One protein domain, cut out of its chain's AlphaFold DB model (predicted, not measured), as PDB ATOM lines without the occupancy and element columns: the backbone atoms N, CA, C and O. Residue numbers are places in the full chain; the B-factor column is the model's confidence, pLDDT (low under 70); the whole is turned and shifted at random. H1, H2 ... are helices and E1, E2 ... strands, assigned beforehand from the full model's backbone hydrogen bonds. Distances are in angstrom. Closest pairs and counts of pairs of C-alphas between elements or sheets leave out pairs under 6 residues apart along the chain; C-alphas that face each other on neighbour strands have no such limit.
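Overview. This is residues 581 to 758 of the 1090 residues of the protein "Alpha-amylase" of Posidoniimonas corsicana (UniProt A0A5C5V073). With little regular structure, this is a sandwich: two four-stranded sheets face to face, E1-E3-E6-E5 antiparallel and twisted E2-E8-E7-E4 mixed, with long loops among the links and small H1 away from both sheets. The printed part has 178 residues, with one named helix and eight named strands in the order E1 H1 E2 E3 E4 E5 E6 E7 E8; the named elements hold only 60 of these residues, and the class, mostly strand, rests on the 55 of those 60 that are in strands. It is only just loose, close to compact (radius of gyration of the C-alphas 19.1 A), spanning 62 by 42 by 36 A.

Along the chain. Find C-alpha 581 at (-35.797, 116.560, -32.695), beginning E1, residues 581 to 585. Then come H1, 612 to 616; E2, 622 to 625; E3, 629 to 637, 26.2 A; E4, 654 to 659; E5, 689 to 691; E6, 701 to 708, 23.5 A; E7, 715 to 724, 29.8 A; and E8, 748 to 757, 27.8 A, ending at (-36.732, 121.469, -12.383).

Arrangement. Between the sheets, look at the closest C-alphas of E1 and E8, Leu 582 and Phe 751, 5.7 A apart. Within hydrogen-bond range are N 632 and O 705 of antiparallel E3 and E6, 2.9 A, and N 719 and O 753 of hairpin E7 and E8, 2.8 A. H1 is on neither sheet; its O i to N i+4 pair is within range.

Size, cuts and confidence. The farthest C-alphas, Pro 608 and Gly 735, are 64.6 A apart. The printed part has no cut. Links E1 to H1, E3 to E4, E4 to E5 and E7 to E8 are long. Residues 605 and 731 to 735 have pLDDT under 70.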
ATOM      1  N   ARG A 581     -35.455 116.809 -34.100       96.06
ATOM      2  CA  ARG A 581     -35.797 116.560 -32.695       96.06
ATOM      3  C   ARG A 581     -35.249 117.631 -31.761       96.06
ATOM      4  O   ARG A 581     -34.193 118.215 -32.012       96.06
ATOM      5  N   LEU A 582     -35.919 117.783 -30.620       96.38
ATOM      6  CA  LEU A 582     -35.415 118.518 -29.464       96.38
ATOM      7  C   LEU A 582     -34.789 117.562 -28.440       96.38
ATOM      8  O   LEU A 582     -35.417 116.604 -27.984       96.38
ATOM      9  N   ARG A 583     -33.552 117.858 -28.049       95.19
ATOM     10  CA  ARG A 583     -32.795 117.165 -27.008       95.19
ATOM     11  C   ARG A 583     -32.525 118.111 -25.845       95.19
ATOM     12  O   ARG A 583     -32.265 119.297 -26.038       95.19
ATOM     13  N   LEU A 584     -32.555 117.541 -24.649       96.62
ATOM     14  CA  LEU A 584     -32.085 118.173 -23.426       96.62
ATOM     15  C   LEU A 584     -30.833 117.429 -23.012       96.62
ATOM     16  O   LEU A 584     -30.884 116.218 -22.792       96.62
ATOM     17  N   THR A 585     -29.719 118.148 -22.966       95.25
ATOM     18  CA  THR A 585     -28.413 117.556 -22.674       95.25
ATOM     19  C   THR A 585     -27.716 118.293 -21.553       95.25
ATOM     20  O   THR A 585     -27.926 119.492 -21.380       95.25
ATOM     21  N   ASP A 586     -26.870 117.598 -20.809       92.62
ATOM     22  CA  ASP A 586     -26.012 118.219 -19.809       92.62
ATOM     23  C   ASP A 586     -24.892 119.069 -20.455       92.62
ATOM     24  O   ASP A 586     -24.774 119.222 -21.681       92.62
ATOM     25  N   ALA A 587     -24.017 119.643 -19.627       88.25
ATOM     26  CA  ALA A 587     -22.882 120.423 -20.117       88.25
ATOM     27  C   ALA A 587     -21.909 119.599 -20.995       88.25
ATOM     28  O   ALA A 587     -21.270 120.170 -21.891       88.25
ATOM     29  N   ALA A 588     -21.816 118.280 -20.787       89.44
ATOM     30  CA  ALA A 588     -20.982 117.363 -21.563       89.44
ATOM     31  C   ALA A 588     -21.623 116.943 -22.904       89.44
ATOM     32  O   ALA A 588     -20.897 116.549 -23.819       89.44
ATOM     33  N   GLY A 589     -22.935 117.135 -23.064       88.94
ATOM     34  CA  GLY A 589     -23.708 116.792 -24.261       88.94
ATOM     35  C   GLY A 589     -24.427 115.438 -24.184       88.94
ATOM     36  O   GLY A 589     -24.915 114.966 -25.218       88.94
ATOM     37  N   ASP A 590     -24.490 114.827 -23.000       93.56
ATOM     38  CA  ASP A 590     -25.218 113.582 -22.744       93.56
ATOM     39  C   ASP A 590     -26.700 113.881 -22.452       93.56
ATOM     40  O   ASP A 590     -27.024 114.893 -21.834       93.56
ATOM     41  N   ASP A 591     -27.618 113.033 -22.937       94.38
ATOM     42  CA  ASP A 591     -29.065 113.226 -22.743       94.38
ATOM     43  C   ASP A 591     -29.474 112.970 -21.284       94.38
ATOM     44  O   ASP A 591     -29.029 111.998 -20.667       94.38
ATOM     45  N   PHE A 592     -30.402 113.778 -20.765       94.19
ATOM     46  CA  PHE A 592     -31.052 113.488 -19.485       94.19
ATOM     47  C   PHE A 592     -31.872 112.193 -19.577       94.19
ATOM     48  O   PHE A 592     -32.675 112.014 -20.497       94.19
ATOM     49  N   SER A 593     -31.680 111.292 -18.610       90.94
ATOM     50  CA  SER A 593     -32.361 109.990 -18.556       90.94
ATOM     51  C   SER A 593     -33.445 109.885 -17.483       90.94
ATOM     52  O   SER A 593     -34.219 108.931 -17.513       90.94
ATOM     53  N   SER A 594     -33.474 110.806 -16.514       95.12
ATOM     54  CA  SER A 594     -34.493 110.826 -15.463       95.12
ATOM     55  C   SER A 594     -35.781 111.450 -15.997       95.12
ATOM     56  O   SER A 594     -35.752 112.525 -16.600       95.12
ATOM     57  N   VAL A 595     -36.905 110.757 -15.811       96.44
ATOM     58  CA  VAL A 595     -38.224 111.201 -16.267       96.44
ATOM     59  C   VAL A 595     -39.295 110.857 -15.235       96.44
ATOM     60  O   VAL A 595     -39.243 109.792 -14.620       96.44
ATOM     61  N   LEU A 596     -40.297 111.724 -15.102       97.31
ATOM     62  CA  LEU A 596     -41.602 111.359 -14.562       97.31
ATOM     63  C   LEU A 596     -42.418 110.789 -15.733       97.31
ATOM     64  O   LEU A 596     -42.775 111.547 -16.642       97.31
ATOM     65  N   PRO A 597     -42.675 109.472 -15.767       96.81
ATOM     66  CA  PRO A 597     -43.250 108.836 -16.943       96.81
ATOM     67  C   PRO A 597     -44.711 109.254 -17.146       96.81
ATOM     68  O   PRO A 597     -45.467 109.391 -16.183       96.81
ATOM     69  N   GLY A 598     -45.103 109.459 -18.399       96.31
ATOM     70  CA  GLY A 598     -46.498 109.444 -18.826       96.31
ATOM     71  C   GLY A 598     -46.968 108.016 -19.113       96.31
ATOM     72  O   GLY A 598     -46.198 107.052 -19.038       96.31
ATOM     73  N   ALA A 599     -48.247 107.855 -19.443       95.12
ATOM     74  CA  ALA A 599     -48.799 106.563 -19.832       95.12
ATOM     75  C   ALA A 599     -49.962 106.703 -20.818       95.12
ATOM     76  O   ALA A 599     -50.832 107.550 -20.652       95.12
ATOM     77  N   THR A 600     -50.031 105.796 -21.795       93.12
ATOM     78  CA  THR A 600     -51.242 105.598 -22.602       93.12
ATOM     79  C   THR A 600     -52.094 104.512 -21.945       93.12
ATOM     80  O   THR A 600     -51.616 103.380 -21.817       93.12
ATOM     81  N   PRO A 601     -53.329 104.812 -21.507       89.31
ATOM     82  CA  PRO A 601     -54.193 103.819 -20.881       89.31
ATOM     83  C   PRO A 601     -54.692 102.783 -21.896       89.31
ATOM     84  O   PRO A 601     -54.728 103.033 -23.097       89.31
ATOM     85  N   GLU A 602     -55.121 101.620 -21.408       83.44
ATOM     86  CA  GLU A 602     -55.763 100.586 -22.232       83.44
ATOM     87  C   GLU A 602     -57.294 100.785 -22.276       83.44
ATOM     88  O   GLU A 602     -57.876 101.268 -21.296       83.44
ATOM     89  N   PRO A 603     -57.996 100.372 -23.353       73.69
ATOM     90  CA  PRO A 603     -59.444 100.557 -23.451       73.69
ATOM     91  C   PRO A 603     -60.203  99.854 -22.317       73.69
ATOM     92  O   PRO A 603     -60.058  98.646 -22.108       73.69
ATOM     93  N   GLY A 604     -61.059 100.594 -21.605       70.12
ATOM     94  CA  GLY A 604     -61.885 100.057 -20.515       70.12
ATOM     95  C   GLY A 604     -61.104  99.618 -19.269       70.12
ATOM     96  O   GLY A 604     -61.627  98.838 -18.468       70.12
ATOM     97  N   ALA A 605     -59.860 100.075 -19.102       67.12
ATOM     98  CA  ALA A 605     -58.992  99.702 -17.992       67.12
ATOM     99  C   ALA A 605     -59.355 100.407 -16.670       67.12
ATOM    100  O   ALA A 605     -58.551 101.107 -16.083       67.12
ATOM    101  N   GLY A 606     -60.546 100.153 -16.133       72.88
ATOM    102  CA  GLY A 606     -60.941 100.665 -14.821       72.88
ATOM    103  C   GLY A 606     -61.404 102.121 -14.830       72.88
ATOM    104  O   GLY A 606     -61.388 102.805 -15.849       72.88
ATOM    105  N   GLY A 607     -61.881 102.551 -13.666       78.81
ATOM    106  CA  GLY A 607     -62.639 103.783 -13.535       78.81
ATOM    107  C   GLY A 607     -64.135 103.621 -13.831       78.81
ATOM    108  O   GLY A 607     -64.605 102.523 -14.147       78.81
ATOM    109  N   PRO A 608     -64.887 104.711 -13.669       79.00
ATOM    110  CA  PRO A 608     -66.336 104.760 -13.834       79.00
ATOM    111  C   PRO A 608     -66.881 104.556 -15.252       79.00
ATOM    112  O   PRO A 608     -67.946 103.968 -15.446       79.00
ATOM    113  N   SER A 609     -66.142 105.012 -16.261       80.19
ATOM    114  CA  SER A 609     -66.535 104.959 -17.669       80.19
ATOM    115  C   SER A 609     -65.417 104.358 -18.523       80.19
ATOM    116  O   SER A 609     -64.279 104.218 -18.078       80.19
ATOM    117  N   ALA A 610     -65.719 104.007 -19.777       79.88
ATOM    118  CA  ALA A 610     -64.701 103.484 -20.698       79.88
ATOM    119  C   ALA A 610     -63.614 104.524 -21.044       79.88
ATOM    120  O   ALA A 610     -62.518 104.141 -21.447       79.88
ATOM    121  N   ASN A 611     -63.929 105.811 -20.868       84.44
ATOM    122  CA  ASN A 611     -63.092 106.955 -21.220       84.44
ATOM    123  C   ASN A 611     -62.422 107.617 -20.019       84.44
ATOM    124  O   ASN A 611     -61.522 108.424 -20.223       84.44
ATOM    125  N   TYR A 612     -62.793 107.240 -18.795       88.44
ATOM    126  CA  TYR A 612     -62.256 107.813 -17.563       88.44
ATOM    127  C   TYR A 612     -60.727 107.919 -17.582       88.44
ATOM    128  O   TYR A 612     -60.171 109.007 -17.460       88.44
ATOM    129  N   LEU A 613     -60.025 106.802 -17.817       91.44
ATOM    130  CA  LEU A 613     -58.563 106.827 -17.843       91.44
ATOM    131  C   LEU A 613     -57.996 107.651 -18.999       91.44
ATOM    132  O   LEU A 613     -56.927 108.231 -18.842       91.44
ATOM    133  N   ASN A 614     -58.690 107.733 -20.136       91.00
ATOM    134  CA  ASN A 614     -58.281 108.612 -21.230       91.00
ATOM    135  C   ASN A 614     -58.377 110.092 -20.827       91.00
ATOM    136  O   ASN A 614     -57.556 110.896 -21.265       91.00
ATOM    137  N   GLY A 615     -59.345 110.444 -19.977       91.00
ATOM    138  CA  GLY A 615     -59.528 111.786 -19.429       91.00
ATOM    139  C   GLY A 615     -58.551 112.159 -18.313       91.00
ATOM    140  O   GLY A 615     -58.069 113.290 -18.300       91.00
ATOM    141  N   VAL A 616     -58.179 111.223 -17.432       93.19
ATOM    142  CA  VAL A 616     -57.358 111.543 -16.240       93.19
ATOM    143  C   VAL A 616     -55.872 111.181 -16.344       93.19
ATOM    144  O   VAL A 616     -55.072 111.668 -15.557       93.19
ATOM    145  N   THR A 617     -55.461 110.343 -17.302       95.19
ATOM    146  CA  THR A 617     -54.058 109.889 -17.393       95.19
ATOM    147  C   THR A 617     -53.219 110.843 -18.240       95.19
ATOM    148  O   THR A 617     -53.508 111.019 -19.425       95.19
ATOM    149  N   ARG A 618     -52.145 111.407 -17.673       96.75
ATOM    150  CA  ARG A 618     -51.140 112.165 -18.434       96.75
ATOM    151  C   ARG A 618     -50.389 111.270 -19.421       96.75
ATOM    152  O   ARG A 618     -49.824 110.243 -19.038       96.75
ATOM    153  N   LEU A 619     -50.331 111.698 -20.679       97.00
ATOM    154  CA  LEU A 619     -49.663 110.991 -21.772       97.00
ATOM    155  C   LEU A 619     -48.171 111.333 -21.860       97.00
ATOM    156  O   LEU A 619     -47.355 110.461 -22.151       97.00
ATOM    157  N   ALA A 620     -47.812 112.595 -21.630       96.88
ATOM    158  CA  ALA A 620     -46.461 113.100 -21.805       96.88
ATOM    159  C   ALA A 620     -45.513 112.670 -20.673       96.88
ATOM    160  O   ALA A 620     -45.824 112.787 -19.482       96.88
ATOM    161  N   ASP A 621     -44.312 112.243 -21.065       97.00
ATOM    162  CA  ASP A 621     -43.161 112.157 -20.167       97.00
ATOM    163  C   ASP A 621     -42.681 113.565 -19.792       97.00
ATOM    164  O   ASP A 621     -42.602 114.458 -20.643       97.00
ATOM    165  N   ILE A 622     -42.275 113.743 -18.537       98.19
ATOM    166  CA  ILE A 622     -41.658 114.981 -18.050       98.19
ATOM    167  C   ILE A 622     -40.198 114.691 -17.715       98.19
ATOM    168  O   ILE A 622     -39.906 113.805 -16.919       98.19
ATOM    169  N   THR A 623     -39.259 115.410 -18.329       97.94
ATOM    170  CA  THR A 623     -37.819 115.195 -18.086       97.94
ATOM    171  C   THR A 623     -37.372 115.907 -16.815       97.94
ATOM    172  O   THR A 623     -37.618 117.099 -16.685       97.94
ATOM    173  N   VAL A 624     -36.691 115.217 -15.902       97.94
ATOM    174  CA  VAL A 624     -36.202 115.827 -14.653       97.94
ATOM    175  C   VAL A 624     -34.855 116.511 -14.897       97.94
ATOM    176  O   VAL A 624     -33.963 115.915 -15.507       97.94
ATOM    177  N   VAL A 625     -34.722 117.752 -14.430       97.44
ATOM    178  CA  VAL A 625     -33.503 118.568 -14.485       97.44
ATOM    179  C   VAL A 625     -33.030 118.829 -13.056       97.44
ATOM    180  O   VAL A 625     -33.570 119.685 -12.367       97.44
ATOM    181  N   ASP A 626     -31.988 118.102 -12.656       95.06
ATOM    182  CA  ASP A 626     -31.360 118.122 -11.324       95.06
ATOM    183  C   ASP A 626     -29.991 118.835 -11.315       95.06
ATOM    184  O   ASP A 626     -29.154 118.654 -10.429       95.06
ATOM    185  N   GLN A 627     -29.724 119.634 -12.351       95.19
ATOM    186  CA  GLN A 627     -28.467 120.353 -12.545       95.19
ATOM    187  C   GLN A 627     -28.728 121.847 -12.710       95.19
ATOM    188  O   GLN A 627     -29.661 122.247 -13.400       95.19
ATOM    189  N   GLU A 628     -27.827 122.681 -12.182       96.44
ATOM    190  CA  GLU A 628     -27.931 124.151 -12.245       96.44
ATOM    191  C   GLU A 628     -28.002 124.722 -13.676       96.44
ATOM    192  O   GLU A 628     -28.350 125.886 -13.867       96.44
ATOM    193  N   SER A 629     -27.660 123.929 -14.694       96.38
ATOM    194  CA  SER A 629     -27.782 124.314 -16.099       96.38
ATOM    195  C   SER A 629     -27.981 123.100 -17.000       96.38
ATOM    196  O   SER A 629     -27.505 122.006 -16.697       96.38
ATOM    197  N   PHE A 630     -28.613 123.314 -18.150       97.38
ATOM    198  CA  PHE A 630     -28.739 122.320 -19.215       97.38
ATOM    199  C   PHE A 630     -28.636 122.990 -20.586       97.38
ATOM    200  O   PHE A 630     -28.763 124.204 -20.723       97.38
ATOM    201  N   LYS A 631     -28.397 122.205 -21.633       97.25
ATOM    202  CA  LYS A 631     -28.444 122.663 -23.022       97.25
ATOM    203  C   LYS A 631     -29.761 122.262 -23.661       97.25
ATOM    204  O   LYS A 631     -30.086 121.074 -23.730       97.25
ATOM    205  N   LEU A 632     -30.455 123.252 -24.205       97.50
ATOM    206  CA  LEU A 632     -31.536 123.063 -25.155       97.50
ATOM    207  C   LEU A 632     -30.924 122.895 -26.549       97.50
ATOM    208  O   LEU A 632     -30.286 123.819 -27.055       97.50
ATOM    209  N   ARG A 633     -31.089 121.722 -27.164       97.25
ATOM    210  CA  ARG A 633     -30.462 121.388 -28.447       97.25
ATOM    211  C   ARG A 633     -31.493 120.926 -29.466       97.25
ATOM    212  O   ARG A 633     -32.123 119.891 -29.276       97.25
ATOM    213  N   VAL A 634     -31.622 121.646 -30.574       97.75
ATOM    214  CA  VAL A 634     -32.469 121.251 -31.707       97.75
ATOM    215  C   VAL A 634     -31.584 120.748 -32.841       97.75
ATOM    216  O   VAL A 634     -30.669 121.442 -33.283       97.75
ATOM    217  N   GLU A 635     -31.847 119.532 -33.306       97.25
ATOM    218  CA  GLU A 635     -31.156 118.909 -34.438       97.25
ATOM    219  C   GLU A 635     -32.141 118.776 -35.598       97.25
ATOM    220  O   GLU A 635     -33.272 118.345 -35.374       97.25
ATOM    221  N   THR A 636     -31.723 119.142 -36.811       98.00
ATOM    222  CA  THR A 636     -32.542 119.004 -38.025       98.00
ATOM    223  C   THR A 636     -31.929 118.000 -38.985       98.00
ATOM    224  O   THR A 636     -30.703 117.938 -39.138       98.00
ATOM    225  N   ASP A 637     -32.792 117.236 -39.643       97.38
ATOM    226  CA  ASP A 637     -32.427 116.189 -40.588       97.38
ATOM    227  C   ASP A 637     -32.679 116.629 -42.044       97.38
ATOM    228  O   ASP A 637     -33.559 117.450 -42.313       97.38
ATOM    229  N   PRO A 638     -31.917 116.093 -43.020       97.12
ATOM    230  CA  PRO A 638     -32.150 116.379 -44.428       97.12
ATOM    231  C   PRO A 638     -33.482 115.789 -44.911       97.12
ATOM    232  O   PRO A 638     -33.633 114.570 -45.003       97.12
ATOM    233  N   VAL A 639     -34.403 116.646 -45.349       97.19
ATOM    234  CA  VAL A 639     -35.770 116.224 -45.695       97.19
ATOM    235  C   VAL A 639     -35.861 115.628 -47.104       97.19
ATOM    236  O   VAL A 639     -35.455 116.237 -48.107       97.19
ATOM    237  N   THR A 640     -36.413 114.417 -47.202       96.75
ATOM    238  CA  THR A 640     -36.677 113.725 -48.474       96.75
ATOM    239  C   THR A 640     -38.113 113.225 -48.511       96.75
ATOM    240  O   THR A 640     -38.488 112.325 -47.770       96.75
ATOM    241  N   LEU A 641     -38.898 113.774 -49.432       96.06
ATOM    242  CA  LEU A 641     -40.325 113.504 -49.552       96.06
ATOM    243  C   LEU A 641     -40.584 112.135 -50.213       96.06
ATOM    244  O   LEU A 641     -39.709 111.617 -50.932       96.06
ATOM    245  N   PRO A 642     -41.800 111.572 -50.060       93.25
ATOM    246  CA  PRO A 642     -42.198 110.351 -50.752       93.25
ATOM    247  C   PRO A 642     -41.896 110.398 -52.258       93.25
ATOM    248  O   PRO A 642     -42.033 111.422 -52.931       93.25
ATOM    249  N   GLY A 643     -41.414 109.275 -52.797       87.38
ATOM    250  CA  GLY A 643     -40.886 109.200 -54.166       87.38
ATOM    251  C   GLY A 643     -39.417 109.624 -54.320       87.38
ATOM    252  O   GLY A 643     -38.903 109.599 -55.439       87.38
ATOM    253  N   GLY A 644     -38.722 109.957 -53.222       93.00
ATOM    254  CA  GLY A 644     -37.285 110.261 -53.208       93.00
ATOM    255  C   GLY A 644     -36.950 111.697 -53.614       93.00
ATOM    256  O   GLY A 644     -35.858 111.957 -54.124       93.00
ATOM    257  N   ILE A 645     -37.896 112.623 -53.442       92.94
ATOM    258  CA  ILE A 645     -37.739 114.027 -53.823       92.94
ATOM    259  C   ILE A 645     -37.004 114.750 -52.701       92.94
ATOM    260  O   ILE A 645     -37.517 114.876 -51.596       92.94
ATOM    261  N   ARG A 646     -35.800 115.243 -52.980       92.88
ATOM    262  CA  ARG A 646     -35.037 116.024 -52.007       92.88
ATOM    263  C   ARG A 646     -35.619 117.433 -51.886       92.88
ATOM    264  O   ARG A 646     -35.582 118.172 -52.868       92.88
ATOM    265  N   ASP A 647     -36.090 117.812 -50.700       94.06
ATOM    266  CA  ASP A 647     -36.617 119.155 -50.427       94.06
ATOM    267  C   ASP A 647     -35.680 119.924 -49.492       94.06
ATOM    268  O   ASP A 647     -35.796 119.872 -48.272       94.06
ATOM    269  N   ARG A 648     -34.701 120.617 -50.081       92.81
ATOM    270  CA  ARG A 648     -33.666 121.328 -49.319       92.81
ATOM    271  C   ARG A 648     -34.244 122.452 -48.460       92.81
ATOM    272  O   ARG A 648     -33.731 122.707 -47.379       92.81
ATOM    273  N   HIS A 649     -35.315 123.108 -48.903       93.50
ATOM    274  CA  HIS A 649     -35.956 124.202 -48.166       93.50
ATOM    275  C   HIS A 649     -36.509 123.769 -46.806       93.50
ATOM    276  O   HIS A 649     -36.648 124.610 -45.920       93.50
ATOM    277  N   ALA A 650     -36.798 122.479 -46.635       96.00
ATOM    278  CA  ALA A 650     -37.236 121.898 -45.374       96.00
ATOM    279  C   ALA A 650     -36.078 121.460 -44.455       96.00
ATOM    280  O   ALA A 650     -36.327 121.014 -43.355       96.00
ATOM    281  N   ASP A 651     -34.804 121.636 -44.801       95.88
ATOM    282  CA  ASP A 651     -33.691 121.210 -43.920       95.88
ATOM    283  C   ASP A 651     -33.525 122.044 -42.633       95.88
ATOM    284  O   ASP A 651     -32.664 121.769 -41.793       95.88
ATOM    285  N   GLY A 652     -34.314 123.107 -42.492       95.31
ATOM    286  CA  GLY A 652     -34.215 124.087 -41.419       95.31
ATOM    287  C   GLY A 652     -33.336 125.276 -41.807       95.31
ATOM    288  O   GLY A 652     -32.126 125.143 -41.999       95.31
ATOM    289  N   ASP A 653     -33.965 126.442 -41.909       94.81
ATOM    290  CA  ASP A 653     -33.360 127.727 -42.285       94.81
ATOM    291  C   ASP A 653     -32.768 128.468 -41.080       94.81
ATOM    292  O   ASP A 653     -31.625 128.919 -41.089       94.81
ATOM    293  N   PHE A 654     -33.549 128.540 -40.009       95.62
ATOM    294  CA  PHE A 654     -33.131 128.991 -38.690       95.62
ATOM    295  C   PHE A 654     -34.029 128.332 -37.641       95.62
ATOM    296  O   PHE A 654     -35.072 127.753 -37.970       95.62
ATOM    297  N   ALA A 655     -33.626 128.421 -36.378       97.56
ATOM    298  CA  ALA A 655     -34.420 127.951 -35.257       97.56
ATOM    299  C   ALA A 655     -34.473 128.996 -34.147       97.56
ATOM    300  O   ALA A 655     -33.582 129.836 -34.012       97.56
ATOM    301  N   GLN A 656     -35.523 128.901 -33.346       98.06
ATOM    302  CA  GLN A 656     -35.744 129.696 -32.149       98.06
ATOM    303  C   GLN A 656     -36.282 128.790 -31.047       98.06
ATOM    304  O   GLN A 656     -36.741 127.677 -31.320       98.06
ATOM    305  N   PHE A 657     -36.242 129.255 -29.808       98.19
ATOM    306  CA  PHE A 657     -36.814 128.528 -28.689       98.19
ATOM    307  C   PHE A 657     -37.666 129.416 -27.800       98.19
ATOM    308  O   PHE A 657     -37.466 130.622 -27.745       98.19
ATOM    309  N   ARG A 658     -38.596 128.799 -27.082       97.62
ATOM    310  CA  ARG A 658     -39.370 129.425 -26.020       97.62
ATOM    311  C   ARG A 658     -39.275 128.567 -24.768       97.62
ATOM    312  O   ARG A 658     -39.360 127.339 -24.859       97.62
ATOM    313  N   ILE A 659     -39.084 129.232 -23.639       97.50
ATOM    314  CA  ILE A 659     -39.239 128.668 -22.302       97.50
ATOM    315  C   ILE A 659     -40.487 129.323 -21.728       97.50
ATOM    316  O   ILE A 659     -40.594 130.549 -21.770       97.50
ATOM    317  N   ASP A 660     -41.419 128.497 -21.275       97.69
ATOM    318  CA  ASP A 660     -42.699 128.898 -20.704       97.69
ATOM    319  C   ASP A 660     -43.464 129.875 -21.617       97.69
ATOM    320  O   ASP A 660     -43.581 129.654 -22.834       97.69
ATOM    321  N   ASP A 661     -43.965 130.975 -21.056       94.62
ATOM    322  CA  ASP A 661     -44.588 132.089 -21.772       94.62
ATOM    323  C   ASP A 661     -43.579 133.137 -22.280       94.62
ATOM    324  O   ASP A 661     -43.971 134.113 -22.925       94.62
ATOM    325  N   GLY A 662     -42.280 132.931 -22.039       95.69
ATOM    326  CA  GLY A 662     -41.212 133.881 -22.356       95.69
ATOM    327  C   GLY A 662     -40.743 134.731 -21.169       95.69
ATOM    328  O   GLY A 662     -40.052 135.737 -21.391       95.69
ATOM    329  N   ARG A 663     -41.094 134.354 -19.931       94.38
ATOM    330  CA  ARG A 663     -40.625 134.982 -18.684       94.38
ATOM    331  C   ARG A 663     -39.797 134.025 -17.820       94.38
ATOM    332  O   ARG A 663     -39.879 132.814 -17.971       94.38
ATOM    333  N   ASP A 664     -38.969 134.582 -16.936       92.44
ATOM    334  CA  ASP A 664     -38.256 133.823 -15.897       92.44
ATOM    335  C   ASP A 664     -39.035 133.765 -14.571       92.44
ATOM    336  O   ASP A 664     -40.100 134.371 -14.431       92.44
ATOM    337  N   LYS A 665     -38.476 133.088 -13.558       91.56
ATOM    338  CA  LYS A 665     -39.107 132.945 -12.233       91.56
ATOM    339  C   LYS A 665     -39.344 134.261 -11.479       91.56
ATOM    340  O   LYS A 665     -40.072 134.271 -10.494       91.56
ATOM    341  N   SER A 666     -38.702 135.360 -11.887       90.06
ATOM    342  CA  SER A 666     -38.947 136.699 -11.330       90.06
ATOM    343  C   SER A 666     -40.061 137.454 -12.065       90.06
ATOM    344  O   SER A 666     -40.403 138.575 -11.688       90.06
ATOM    345  N   GLY A 667     -40.611 136.861 -13.130       89.19
ATOM    346  CA  GLY A 667     -41.564 137.478 -14.050       89.19
ATOM    347  C   GLY A 667     -40.910 138.369 -15.113       89.19
ATOM    348  O   GLY A 667     -41.619 139.005 -15.909       89.19
ATOM    349  N   ALA A 668     -39.575 138.438 -15.154       92.56
ATOM    350  CA  ALA A 668     -38.853 139.254 -16.118       92.56
ATOM    351  C   ALA A 668     -38.916 138.626 -17.514       92.56
ATOM    352  O   ALA A 668     -38.844 137.411 -17.673       92.56
ATOM    353  N   VAL A 669     -39.050 139.465 -18.543       95.44
ATOM    354  CA  VAL A 669     -39.104 139.011 -19.938       95.44
ATOM    355  C   VAL A 669     -37.721 138.542 -20.377       95.44
ATOM    356  O   VAL A 669     -36.769 139.325 -20.364       95.44
ATOM    357  N   ILE A 670     -37.635 137.284 -20.805       93.94
ATOM    358  CA  ILE A 670     -36.415 136.654 -21.337       93.94
ATOM    359  C   ILE A 670     -36.505 136.362 -22.842       93.94
ATOM    360  O   ILE A 670     -35.507 135.987 -23.462       93.94
ATOM    361  N   ALA A 671     -37.691 136.538 -23.431       95.69
ATOM    362  CA  ALA A 671     -37.928 136.423 -24.864       95.69
ATOM    363  C   ALA A 671     -37.234 137.542 -25.668       95.69
ATOM    364  O   ALA A 671     -37.329 138.718 -25.311       95.69
ATOM    365  N   ASP A 672     -36.617 137.204 -26.807       96.12
ATOM    366  CA  ASP A 672     -36.070 138.205 -27.741       96.12
ATOM    367  C   ASP A 672     -37.169 138.873 -28.585       96.12
ATOM    368  O   ASP A 672     -37.075 140.050 -28.944       96.12
ATOM    369  N   VAL A 673     -38.199 138.108 -28.958       96.56
ATOM    370  CA  VAL A 673     -39.293 138.561 -29.823       96.56
ATOM    371  C   VAL A 673     -40.521 138.846 -28.972       96.56
ATOM    372  O   VAL A 673     -41.260 137.949 -28.578       96.56
ATOM    373  N   VAL A 674     -40.753 140.130 -28.716       96.81
ATOM    374  CA  VAL A 674     -41.804 140.595 -27.801       96.81
ATOM    375  C   VAL A 674     -42.971 141.286 -28.504       96.81
ATOM    376  O   VAL A 674     -43.901 141.713 -27.839       96.81
ATOM    377  N   THR A 675     -42.953 141.406 -29.832       94.69
ATOM    378  CA  THR A 675     -44.008 142.104 -30.589       94.69
ATOM    379  C   THR A 675     -45.284 141.256 -30.660       94.69
ATOM    380  O   THR A 675     -45.251 140.195 -31.294       94.69
ATOM    381  N   PRO A 676     -46.419 141.695 -30.079       90.06
ATOM    382  CA  PRO A 676     -47.668 140.940 -30.137       90.06
ATOM    383  C   PRO A 676     -48.111 140.663 -31.580       90.06
ATOM    384  O   PRO A 676     -48.015 141.524 -32.456       90.06
ATOM    385  N   GLY A 677     -48.594 139.446 -31.832       85.38
ATOM    386  CA  GLY A 677     -49.017 138.995 -33.163       85.38
ATOM    387  C   GLY A 677     -47.880 138.577 -34.104       85.38
ATOM    388  O   GLY A 677     -48.163 138.061 -35.187       85.38
ATOM    389  N   ASP A 678     -46.609 138.746 -33.715       90.56
ATOM    390  CA  ASP A 678     -45.494 138.130 -34.435       90.56
ATOM    391  C   ASP A 678     -45.589 136.601 -34.332       90.56
ATOM    392  O   ASP A 678     -45.944 136.044 -33.292       90.56
ATOM    393  N   VAL A 679     -45.236 135.902 -35.413       89.19
ATOM    394  CA  VAL A 679     -45.222 134.436 -35.437       89.19
ATOM    395  C   VAL A 679     -44.309 133.858 -34.356       89.19
ATOM    396  O   VAL A 679     -44.581 132.770 -33.861       89.19
ATOM    397  N   ALA A 680     -43.246 134.571 -33.994       93.44
ATOM    398  CA  ALA A 680     -42.267 134.187 -32.991       93.44
ATOM    399  C   ALA A 680     -42.481 134.891 -31.639       93.44
ATOM    400  O   ALA A 680     -41.562 134.906 -30.830       93.44
ATOM    401  N   TYR A 681     -43.655 135.473 -31.360       94.06
ATOM    402  CA  TYR A 681     -43.921 136.109 -30.064       94.06
ATOM    403  C   TYR A 681     -43.610 135.166 -28.882       94.06
ATOM    404  O   TYR A 681     -44.085 134.028 -28.831       94.06
ATOM    405  N   GLY A 682     -42.778 135.639 -27.951       95.88
ATOM    406  CA  GLY A 682     -42.280 134.877 -26.804       95.88
ATOM    407  C   GLY A 682     -41.032 134.031 -27.073       95.88
ATOM    408  O   GLY A 682     -40.521 133.414 -26.146       95.88
ATOM    409  N   PHE A 683     -40.511 133.988 -28.303       97.69
ATOM    410  CA  PHE A 683     -39.323 133.197 -28.635       97.69
ATOM    411  C   PHE A 683     -38.019 134.000 -28.526       97.69
ATOM    412  O   PHE A 683     -37.968 135.204 -28.784       97.69
ATOM    413  N   SER A 684     -36.939 133.281 -28.231       97.62
ATOM    414  CA  SER A 684     -35.546 133.727 -28.254       97.62
ATOM    415  C   SER A 684     -34.741 132.982 -29.316       97.62
ATOM    416  O   SER A 684     -35.077 131.874 -29.744       97.62
ATOM    417  N   ASN A 685     -33.660 133.600 -29.779       96.75
ATOM    418  CA  ASN A 685     -32.777 133.016 -30.781       96.75
ATOM    419  C   ASN A 685     -31.725 132.118 -30.126       96.75
ATOM    420  O   ASN A 685     -31.192 132.440 -29.069       96.75
ATOM    421  N   PHE A 686     -31.346 131.026 -30.792       96.94
ATOM    422  CA  PHE A 686     -30.175 130.244 -30.387       96.94
ATOM    423  C   PHE A 686     -28.890 131.031 -30.669       96.94
ATOM    424  O   PHE A 686     -28.579 131.314 -31.832       96.94
ATOM    425  N   THR A 687     -28.141 131.381 -29.620       95.69
ATOM    426  CA  THR A 687     -26.935 132.221 -29.739       95.69
ATOM    427  C   THR A 687     -25.622 131.469 -29.535       95.69
ATOM    428  O   THR A 687     -24.611 131.885 -30.107       95.69
ATOM    429  N   ASP A 688     -25.622 130.349 -28.801       95.94
ATOM    430  CA  ASP A 688     -24.393 129.585 -28.541       95.94
ATOM    431  C   ASP A 688     -23.948 128.791 -29.779       95.94
ATOM    432  O   ASP A 688     -22.804 128.913 -30.229       95.94
ATOM    433  N   THR A 689     -24.867 128.021 -30.372       96.31
ATOM    434  CA  THR A 689     -24.658 127.316 -31.644       96.31
ATOM    435  C   THR A 689     -25.838 127.585 -32.575       96.31
ATOM    436  O   THR A 689     -26.986 127.347 -32.211       96.31
ATOM    437  N   SER A 690     -25.556 128.011 -33.810       95.62
ATOM    438  CA  SER A 690     -26.548 128.115 -34.885       95.62
ATOM    439  C   SER A 690     -25.923 127.677 -36.208       95.62
ATOM    440  O   SER A 690     -25.138 128.401 -36.824       95.62
ATOM    441  N   SER A 691     -26.217 126.440 -36.610       96.44
ATOM    442  CA  SER A 691     -25.736 125.821 -37.846       96.44
ATOM    443  C   SER A 691     -26.926 125.276 -38.633       96.44
ATOM    444  O   SER A 691     -27.257 124.100 -38.474       96.44
ATOM    445  N   PRO A 692     -27.575 126.087 -39.484       95.69
ATOM    446  CA  PRO A 692     -28.777 125.645 -40.176       95.69
ATOM    447  C   PRO A 692     -28.545 124.563 -41.226       95.69
ATOM    448  O   PRO A 692     -27.570 124.612 -41.984       95.69
ATOM    449  N   GLY A 693     -29.483 123.618 -41.317       94.94
ATOM    450  CA  GLY A 693     -29.427 122.521 -42.281       94.94
ATOM    451  C   GLY A 693     -29.530 123.002 -43.727       94.94
ATOM    452  O   GLY A 693     -28.774 122.525 -44.571       94.94
ATOM    453  N   PHE A 694     -30.351 124.021 -44.009       93.44
ATOM    454  CA  PHE A 694     -30.522 124.582 -45.358       93.44
ATOM    455  C   PHE A 694     -29.189 125.035 -45.980       93.44
ATOM    456  O   PHE A 694     -28.882 124.737 -47.144       93.44
ATOM    457  N   PHE A 695     -28.354 125.712 -45.186       90.06
ATOM    458  CA  PHE A 695     -27.046 126.215 -45.613       90.06
ATOM    459  C   PHE A 695     -25.950 125.134 -45.597       90.06
ATOM    460  O   PHE A 695     -24.883 125.337 -46.182       90.06
ATOM    461  N   ASN A 696     -26.202 123.970 -44.991       89.94
ATOM    462  CA  ASN A 696     -25.244 122.877 -44.887       89.94
ATOM    463  C   ASN A 696     -25.303 121.938 -46.105       89.94
ATOM    464  O   ASN A 696     -26.366 121.575 -46.599       89.94
ATOM    465  N   ALA A 697     -24.141 121.480 -46.574       87.56
ATOM    466  CA  ALA A 697     -24.048 120.524 -47.675       87.56
ATOM    467  C   ALA A 697     -24.633 119.141 -47.330       87.56
ATOM    468  O   ALA A 697     -25.057 118.424 -48.235       87.56
ATOM    469  N   SER A 698     -24.648 118.749 -46.049       92.06
ATOM    470  CA  SER A 698     -25.303 117.509 -45.607       92.06
ATOM    471  C   SER A 698     -26.821 117.638 -45.470       92.06
ATOM    472  O   SER A 698     -27.487 116.612 -45.366       92.06
ATOM    473  N   GLY A 699     -27.353 118.866 -45.428       92.38
ATOM    474  CA  GLY A 699     -28.742 119.155 -45.063       92.38
ATOM    475  C   GLY A 699     -29.062 118.984 -43.573       92.38
ATOM    476  O   GLY A 699     -30.197 119.204 -43.183       92.38
ATOM    477  N   ALA A 700     -28.088 118.604 -42.738       96.94
ATOM    478  CA  ALA A 700     -28.289 118.452 -41.296       96.94
ATOM    479  C   ALA A 700     -27.929 119.743 -40.548       96.94
ATOM    480  O   ALA A 700     -26.877 120.340 -40.819       96.94
ATOM    481  N   GLY A 701     -28.771 120.146 -39.598       97.25
ATOM    482  CA  GLY A 701     -28.593 121.349 -38.788       97.25
ATOM    483  C   GLY A 701     -28.501 121.067 -37.290       97.25
ATOM    484  O   GLY A 701     -28.949 120.031 -36.804       97.25
ATOM    485  N   VAL A 702     -27.884 121.993 -36.554       97.25
ATOM    486  CA  VAL A 702     -27.768 121.953 -35.087       97.25
ATOM    487  C   VAL A 702     -27.886 123.368 -34.530       97.25
ATOM    488  O   VAL A 702     -27.190 124.277 -34.990       97.25
ATOM    489  N   TYR A 703     -28.719 123.522 -33.506       97.94
ATOM    490  CA  TYR A 703     -28.893 124.748 -32.735       97.94
ATOM    491  C   TYR A 703     -28.805 124.428 -31.247       97.94
ATOM    492  O   TYR A 703     -29.388 123.437 -30.806       97.94
ATOM    493  N   GLU A 704     -28.070 125.228 -30.478       97.19
ATOM    494  CA  GLU A 704     -27.890 125.010 -29.039       97.19
ATOM    495  C   GLU A 704     -27.939 126.318 -28.264       97.19
ATOM    496  O   GLU A 704     -27.441 127.344 -28.733       97.19
ATOM    497  N   GLN A 705     -28.531 126.251 -27.074       97.44
ATOM    498  CA  GLN A 705     -28.493 127.306 -26.072       97.44
ATOM    499  C   GLN A 705     -28.327 126.676 -24.688       97.44
ATOM    500  O   GLN A 705     -29.073 125.769 -24.317       97.44
ATOM    501  N   MET A 706     -27.352 127.154 -23.924       96.94
ATOM    502  CA  MET A 706     -27.217 126.856 -22.505       96.94
ATOM    503  C   MET A 706     -28.243 127.667 -21.711       96.94
ATOM    504  O   MET A 706     -28.304 128.890 -21.841       96.94
ATOM    505  N   ILE A 707     -29.031 126.970 -20.900       97.12
ATOM    506  CA  ILE A 707     -30.059 127.512 -20.017       97.12
ATOM    507  C   ILE A 707     -29.562 127.416 -18.575       97.12
ATOM    508  O   ILE A 707     -29.085 126.364 -18.146       97.12
ATOM    509  N   ASP A 708     -29.669 128.519 -17.838       96.12
ATOM    510  CA  ASP A 708     -29.423 128.571 -16.396       96.12
ATOM    511  C   ASP A 708     -30.699 128.148 -15.657       96.12
ATOM    512  O   ASP A 708     -31.635 128.938 -15.529       96.12
ATOM    513  N   ALA A 709     -30.745 126.901 -15.186       96.75
ATOM    514  CA  ALA A 709     -31.924 126.339 -14.528       96.75
ATOM    515  C   ALA A 709     -32.243 127.059 -13.209       96.75
ATOM    516  O   ALA A 709     -33.389 127.089 -12.788       96.75
ATOM    517  N   ARG A 710     -31.266 127.745 -12.600       95.94
ATOM    518  CA  ARG A 710     -31.487 128.537 -11.378       95.94
ATOM    519  C   ARG A 710     -32.373 129.765 -11.612       95.94
ATOM    520  O   ARG A 710     -32.796 130.379 -10.634       95.94
ATOM    521  N   GLN A 711     -32.606 130.170 -12.864       95.56
ATOM    522  CA  GLN A 711     -33.561 131.231 -13.221       95.56
ATOM    523  C   GLN A 711     -34.984 130.703 -13.438       95.56
ATOM    524  O   GLN A 711     -35.904 131.495 -13.632       95.56
ATOM    525  N   LEU A 712     -35.171 129.385 -13.378       95.44
ATOM    526  CA  LEU A 712     -36.468 128.726 -13.399       95.44
ATOM    527  C   LEU A 712     -36.913 128.438 -11.958       95.44
ATOM    528  O   LEU A 712     -36.085 128.404 -11.040       95.44
ATOM    529  N   ALA A 713     -38.223 128.352 -11.746       93.81
ATOM    530  CA  ALA A 713     -38.771 127.940 -10.460       93.81
ATOM    531  C   ALA A 713     -38.582 126.422 -10.291       93.81
ATOM    532  O   ALA A 713     -38.252 125.726 -11.247       93.81
ATOM    533  N   GLU A 714     -38.766 125.906  -9.078       93.50
ATOM    534  CA  GLU A 714     -38.911 124.458  -8.912       93.50
ATOM    535  C   GLU A 714     -40.232 124.005  -9.562       93.50
ATOM    536  O   GLU A 714     -41.205 124.763  -9.628       93.50
ATOM    537  N   GLY A 715     -40.276 122.769 -10.058       95.25
ATOM    538  CA  GLY A 715     -41.463 122.205 -10.696       95.25
ATOM    539  C   GLY A 715     -41.472 122.293 -12.225       95.25
ATOM    540  O   GLY A 715     -40.446 122.170 -12.895       95.25
ATOM    541  N   ARG A 716     -42.670 122.364 -12.817       96.88
ATOM    542  CA  ARG A 716     -42.875 122.118 -14.257       96.88
ATOM    543  C   ARG A 716     -42.579 123.348 -15.113       96.88
ATOM    544  O   ARG A 716     -43.126 124.412 -14.866       96.88
ATOM    545  N   HIS A 717     -41.831 123.135 -16.194       98.00
ATOM    546  CA  HIS A 717     -41.559 124.137 -17.227       98.00
ATOM    547  C   HIS A 717     -41.781 123.575 -18.635       98.00
ATOM    548  O   HIS A 717     -41.639 122.370 -18.886       98.00
ATOM    549  N   TYR A 718     -42.107 124.456 -19.577       98.31
ATOM    550  CA  TYR A 718     -42.606 124.105 -20.903       98.31
ATOM    551  C   TYR A 718     -41.686 124.653 -21.992       98.31
ATOM    552  O   TYR A 718     -41.543 125.855 -22.188       98.31
ATOM    553  N   LEU A 719     -41.042 123.757 -22.736       98.19
ATOM    554  CA  LEU A 719     -40.014 124.107 -23.710       98.19
ATOM    555  C   LEU A 719     -40.530 123.887 -25.127       98.19
ATOM    556  O   LEU A 719     -41.009 122.803 -25.460       98.19
ATOM    557  N   THR A 720     -40.372 124.890 -25.988       98.12
ATOM    558  CA  THR A 720     -40.617 124.760 -27.431       98.12
ATOM    559  C   THR A 720     -39.343 125.080 -28.192       98.12
ATOM    560  O   THR A 720     -38.845 126.196 -28.113       98.12
ATOM    561  N   GLY A 721     -38.825 124.134 -28.969       97.88
ATOM    562  CA  GLY A 721     -37.858 124.403 -30.032       97.88
ATOM    563  C   GLY A 721     -38.590 124.488 -31.364       97.88
ATOM    564  O   GLY A 721     -39.312 123.563 -31.716       97.88
ATOM    565  N   ARG A 722     -38.421 125.570 -32.120       97.81
ATOM    566  CA  ARG A 722     -39.106 125.768 -33.401       97.81
ATOM    567  C   ARG A 722     -38.106 125.963 -34.526       97.81
ATOM    568  O   ARG A 722     -37.205 126.789 -34.412       97.81
ATOM    569  N   VAL A 723     -38.287 125.232 -35.621       98.25
ATOM    570  CA  VAL A 723     -37.410 125.284 -36.797       98.25
ATOM    571  C   VAL A 723     -38.211 125.712 -38.010       98.25
ATOM    572  O   VAL A 723     -39.243 125.123 -38.322       98.25
ATOM    573  N   TYR A 724     -37.712 126.709 -38.728       97.62
ATOM    574  CA  TYR A 724     -38.411 127.304 -39.858       97.62
ATOM    575  C   TYR A 724     -37.958 126.708 -41.189       97.62
ATOM    576  O   TYR A 724     -36.766 126.489 -41.425       97.62
ATOM    577  N   ARG A 725     -38.921 126.476 -42.086       96.12
ATOM    578  CA  ARG A 725     -38.664 126.213 -43.506       96.12
ATOM    579  C   ARG A 725     -38.093 127.474 -44.154       96.12
ATOM    580  O   ARG A 725     -38.525 128.582 -43.841       96.12
ATOM    581  N   HIS A 726     -37.205 127.309 -45.127       94.38
ATOM    582  CA  HIS A 726     -36.724 128.417 -45.944       94.38
ATOM    583  C   HIS A 726     -37.824 128.985 -46.854       94.38
ATOM    584  O   HIS A 726     -38.399 128.258 -47.674       94.38
ATOM    585  N   ARG A 727     -38.107 130.290 -46.733       91.69
ATOM    586  CA  ARG A 727     -39.177 130.987 -47.484       91.69
ATOM    587  C   ARG A 727     -38.726 132.261 -48.197       91.69
ATOM    588  O   ARG A 727     -39.483 132.769 -49.021       91.69
ATOM    589  N   ASP A 728     -37.518 132.758 -47.935       88.50
ATOM    590  CA  ASP A 728     -37.043 134.026 -48.502       88.50
ATOM    591  C   ASP A 728     -36.724 133.892 -50.012       88.50
ATOM    592  O   ASP A 728     -35.827 133.143 -50.406       88.50
ATOM    593  N   PRO A 729     -37.437 134.619 -50.897       82.56
ATOM    594  CA  PRO A 729     -37.204 134.561 -52.339       82.56
ATOM    595  C   PRO A 729     -35.912 135.268 -52.789       82.56
ATOM    596  O   PRO A 729     -35.536 135.163 -53.959       82.56
ATOM    597  N   GLY A 730     -35.264 136.039 -51.908       74.38
ATOM    598  CA  GLY A 730     -34.063 136.827 -52.190       74.38
ATOM    599  C   GLY A 730     -32.743 136.189 -51.745       74.38
ATOM    600  O   GLY A 730     -31.679 136.639 -52.185       74.38
ATOM    601  N   SER A 731     -32.784 135.156 -50.908       65.88
ATOM    602  CA  SER A 731     -31.611 134.468 -50.368       65.88
ATOM    603  C   SER A 731     -31.261 133.222 -51.175       65.88
ATOM    604  O   SER A 731     -32.092 132.347 -51.396       65.88
ATOM    605  N   PHE A 732     -29.999 133.112 -51.591       66.38
ATOM    606  CA  PHE A 732     -29.495 131.957 -52.333       66.38
ATOM    607  C   PHE A 732     -28.121 131.558 -51.812       66.38
ATOM    608  O   PHE A 732     -27.224 132.399 -51.706       66.38
ATOM    609  N   THR A 733     -27.921 130.268 -51.561       59.16
ATOM    610  CA  THR A 733     -26.578 129.704 -51.410       59.16
ATOM    611  C   THR A 733     -25.930 129.551 -52.779       59.16
ATOM    612  O   THR A 733     -26.566 129.113 -53.736       59.16
ATOM    613  N   ASP A 734     -24.669 129.972 -52.898       60.62
ATOM    614  CA  ASP A 734     -23.815 129.767 -54.078       60.62
ATOM    615  C   ASP A 734     -24.361 130.278 -55.431       60.62
ATOM    616  O   ASP A 734     -23.813 129.973 -56.492       60.62
ATOM    617  N   GLY A 735     -25.409 131.111 -55.406       66.00
ATOM    618  CA  GLY A 735     -26.049 131.672 -56.594       66.00
ATOM    619  C   GLY A 735     -26.937 130.697 -57.372       66.00
ATOM    620  O   GLY A 735     -27.204 130.978 -58.540       66.00
ATOM    621  N   ASP A 736     -27.384 129.583 -56.771       70.88
ATOM    622  CA  ASP A 736     -28.336 128.650 -57.392       70.88
ATOM    623  C   ASP A 736     -29.782 129.176 -57.274       70.88
ATOM    624  O   ASP A 736     -30.366 129.118 -56.192       70.88
ATOM    625  N   PRO A 737     -30.409 129.649 -58.370       71.44
ATOM    626  CA  PRO A 737     -31.756 130.214 -58.323       71.44
ATOM    627  C   PRO A 737     -32.843 129.189 -57.986       71.44
ATOM    628  O   PRO A 737     -33.960 129.585 -57.663       71.44
ATOM    629  N   SER A 738     -32.551 127.885 -58.081       71.06
ATOM    630  CA  SER A 738     -33.500 126.829 -57.708       71.06
ATOM    631  C   SER A 738     -33.701 126.713 -56.193       71.06
ATOM    632  O   SER A 738     -34.640 126.053 -55.758       71.06
ATOM    633  N   LEU A 739     -32.858 127.388 -55.402       79.06
ATOM    634  CA  LEU A 739     -32.933 127.430 -53.945       79.06
ATOM    635  C   LEU A 739     -33.610 128.699 -53.403       79.06
ATOM    636  O   LEU A 739     -33.636 128.865 -52.189       79.06
ATOM    637  N   ALA A 740     -34.188 129.559 -54.260       83.31
ATOM    638  CA  ALA A 740     -35.068 130.647 -53.799       83.31
ATOM    639  C   ALA A 740     -36.160 130.072 -52.903       83.31
ATOM    640  O   ALA A 740     -36.794 129.083 -53.282       83.31
ATOM    641  N   GLY A 741     -36.459 130.729 -51.789       85.50
ATOM    642  CA  GLY A 741     -37.749 130.559 -51.145       85.50
ATOM    643  C   GLY A 741     -38.902 130.964 -52.072       85.50
ATOM    644  O   GLY A 741     -38.743 131.721 -53.032       85.50
ATOM    645  N   ASP A 742     -40.092 130.449 -51.799       86.62
ATOM    646  CA  ASP A 742     -41.287 130.703 -52.607       86.62
ATOM    647  C   ASP A 742     -42.051 131.975 -52.190       86.62
ATOM    648  O   ASP A 742     -43.040 132.331 -52.832       86.62
ATOM    649  N   GLY A 743     -41.591 132.680 -51.147       87.12
ATOM    650  CA  GLY A 743     -42.164 133.939 -50.671       87.12
ATOM    651  C   GLY A 743     -43.530 133.816 -49.997       87.12
ATOM    652  O   GLY A 743     -44.184 134.837 -49.785       87.12
ATOM    653  N   GLY A 744     -43.992 132.600 -49.689       91.25
ATOM    654  CA  GLY A 744     -45.222 132.417 -48.923       91.25
ATOM    655  C   GLY A 744     -45.013 132.623 -47.414       91.25
ATOM    656  O   GLY A 744     -43.889 132.866 -46.967       91.25
ATOM    657  N   PRO A 745     -46.077 132.508 -46.597       93.62
ATOM    658  CA  PRO A 745     -45.994 132.734 -45.153       93.62
ATOM    659  C   PRO A 745     -45.056 131.733 -44.466       93.62
ATOM    660  O   PRO A 745     -44.711 130.699 -45.045       93.62
ATOM    661  N   ALA A 746     -44.657 132.046 -43.230       93.62
ATOM    662  CA  ALA A 746     -43.815 131.176 -42.417       93.62
ATOM    663  C   ALA A 746     -44.475 129.805 -42.195       93.62
ATOM    664  O   ALA A 746     -45.644 129.730 -41.809       93.62
ATOM    665  N   VAL A 747     -43.688 128.752 -42.416       96.50
ATOM    666  CA  VAL A 747     -44.009 127.352 -42.120       96.50
ATOM    667  C   VAL A 747     -42.853 126.787 -41.308       96.50
ATOM    668  O   VAL A 747     -41.689 127.067 -41.610       96.50
ATOM    669  N   PHE A 748     -43.163 126.038 -40.262       97.62
ATOM    670  CA  PHE A 748     -42.189 125.577 -39.281       97.62
ATOM    671  C   PHE A 748     -42.640 124.275 -38.629       97.62
ATOM    672  O   PHE A 748     -43.815 123.924 -38.700       97.62
ATOM    673  N   GLU A 749     -41.697 123.616 -37.970       97.69
ATOM    674  CA  GLU A 749     -41.935 122.486 -37.075       97.69
ATOM    675  C   GLU A 749     -41.719 122.919 -35.624       97.69
ATOM    676  O   GLU A 749     -40.826 123.732 -35.350       97.69
ATOM    677  N   GLU A 750     -42.517 122.383 -34.702       97.19
ATOM    678  CA  GLU A 750     -42.405 122.659 -33.270       97.19
ATOM    679  C   GLU A 750     -42.135 121.384 -32.484       97.19
ATOM    680  O   GLU A 750     -42.959 120.480 -32.406       97.19
ATOM    681  N   PHE A 751     -41.002 121.369 -31.801       97.31
ATOM    682  CA  PHE A 751     -40.618 120.320 -30.880       97.31
ATOM    683  C   PHE A 751     -40.908 120.788 -29.460       97.31
ATOM    684  O   PHE A 751     -40.197 121.638 -28.917       97.31
ATOM    685  N   ARG A 752     -41.967 120.244 -28.865       97.25
ATOM    686  CA  ARG A 752     -42.390 120.563 -27.502       97.25
ATOM    687  C   ARG A 752     -41.895 119.513 -26.521       97.25
ATOM    688  O   ARG A 752     -41.941 118.319 -26.810       97.25
ATOM    689  N   ARG A 753     -41.428 119.953 -25.355       96.75
ATOM    690  CA  ARG A 753     -41.019 119.074 -24.259       96.75
ATOM    691  C   ARG A 753     -41.317 119.731 -22.922       96.75
ATOM    692  O   ARG A 753     -41.169 120.939 -22.789       96.75
ATOM    693  N   VAL A 754     -41.707 118.926 -21.946       98.31
ATOM    694  CA  VAL A 754     -41.948 119.380 -20.574       98.31
ATOM    695  C   VAL A 754     -40.785 118.918 -19.706       98.31
ATOM    696  O   VAL A 754     -40.298 117.789 -19.856       98.31
ATOM    697  N   ILE A 755     -40.322 119.796 -18.825       98.12
ATOM    698  CA  ILE A 755     -39.307 119.477 -17.821       98.12
ATOM    699  C   ILE A 755     -39.859 119.677 -16.416       98.12
ATOM    700  O   ILE A 755     -40.827 120.408 -16.230       98.12
ATOM    701  N   TYR A 756     -39.232 119.023 -15.446       98.00
ATOM    702  CA  TYR A 756     -39.411 119.264 -14.024       98.00
ATOM    703  C   TYR A 756     -38.055 119.688 -13.461       98.00
ATOM    704  O   TYR A 756     -37.116 118.891 -13.488       98.00
ATOM    705  N   VAL A 757     -37.927 120.944 -13.050       97.44
ATOM    706  CA  VAL A 757     -36.732 121.469 -12.383       97.44
ATOM    707  C   VAL A 757     -36.804 121.053 -10.916       97.44
ATOM    708  O   VAL A 757     -37.826 121.286 -10.278       97.44
ATOM    709  N   ASP A 758     -35.756 120.381 -10.446       96.25
ATOM    710  CA  ASP A 758     -35.618 119.853  -9.082       96.25
ATOM    711  C   ASP A 758     -34.179 120.109  -8.601       96.25
ATOM    712  O   ASP A 758     -33.287 119.265  -8.749       96.25
TER     713      ASP A 758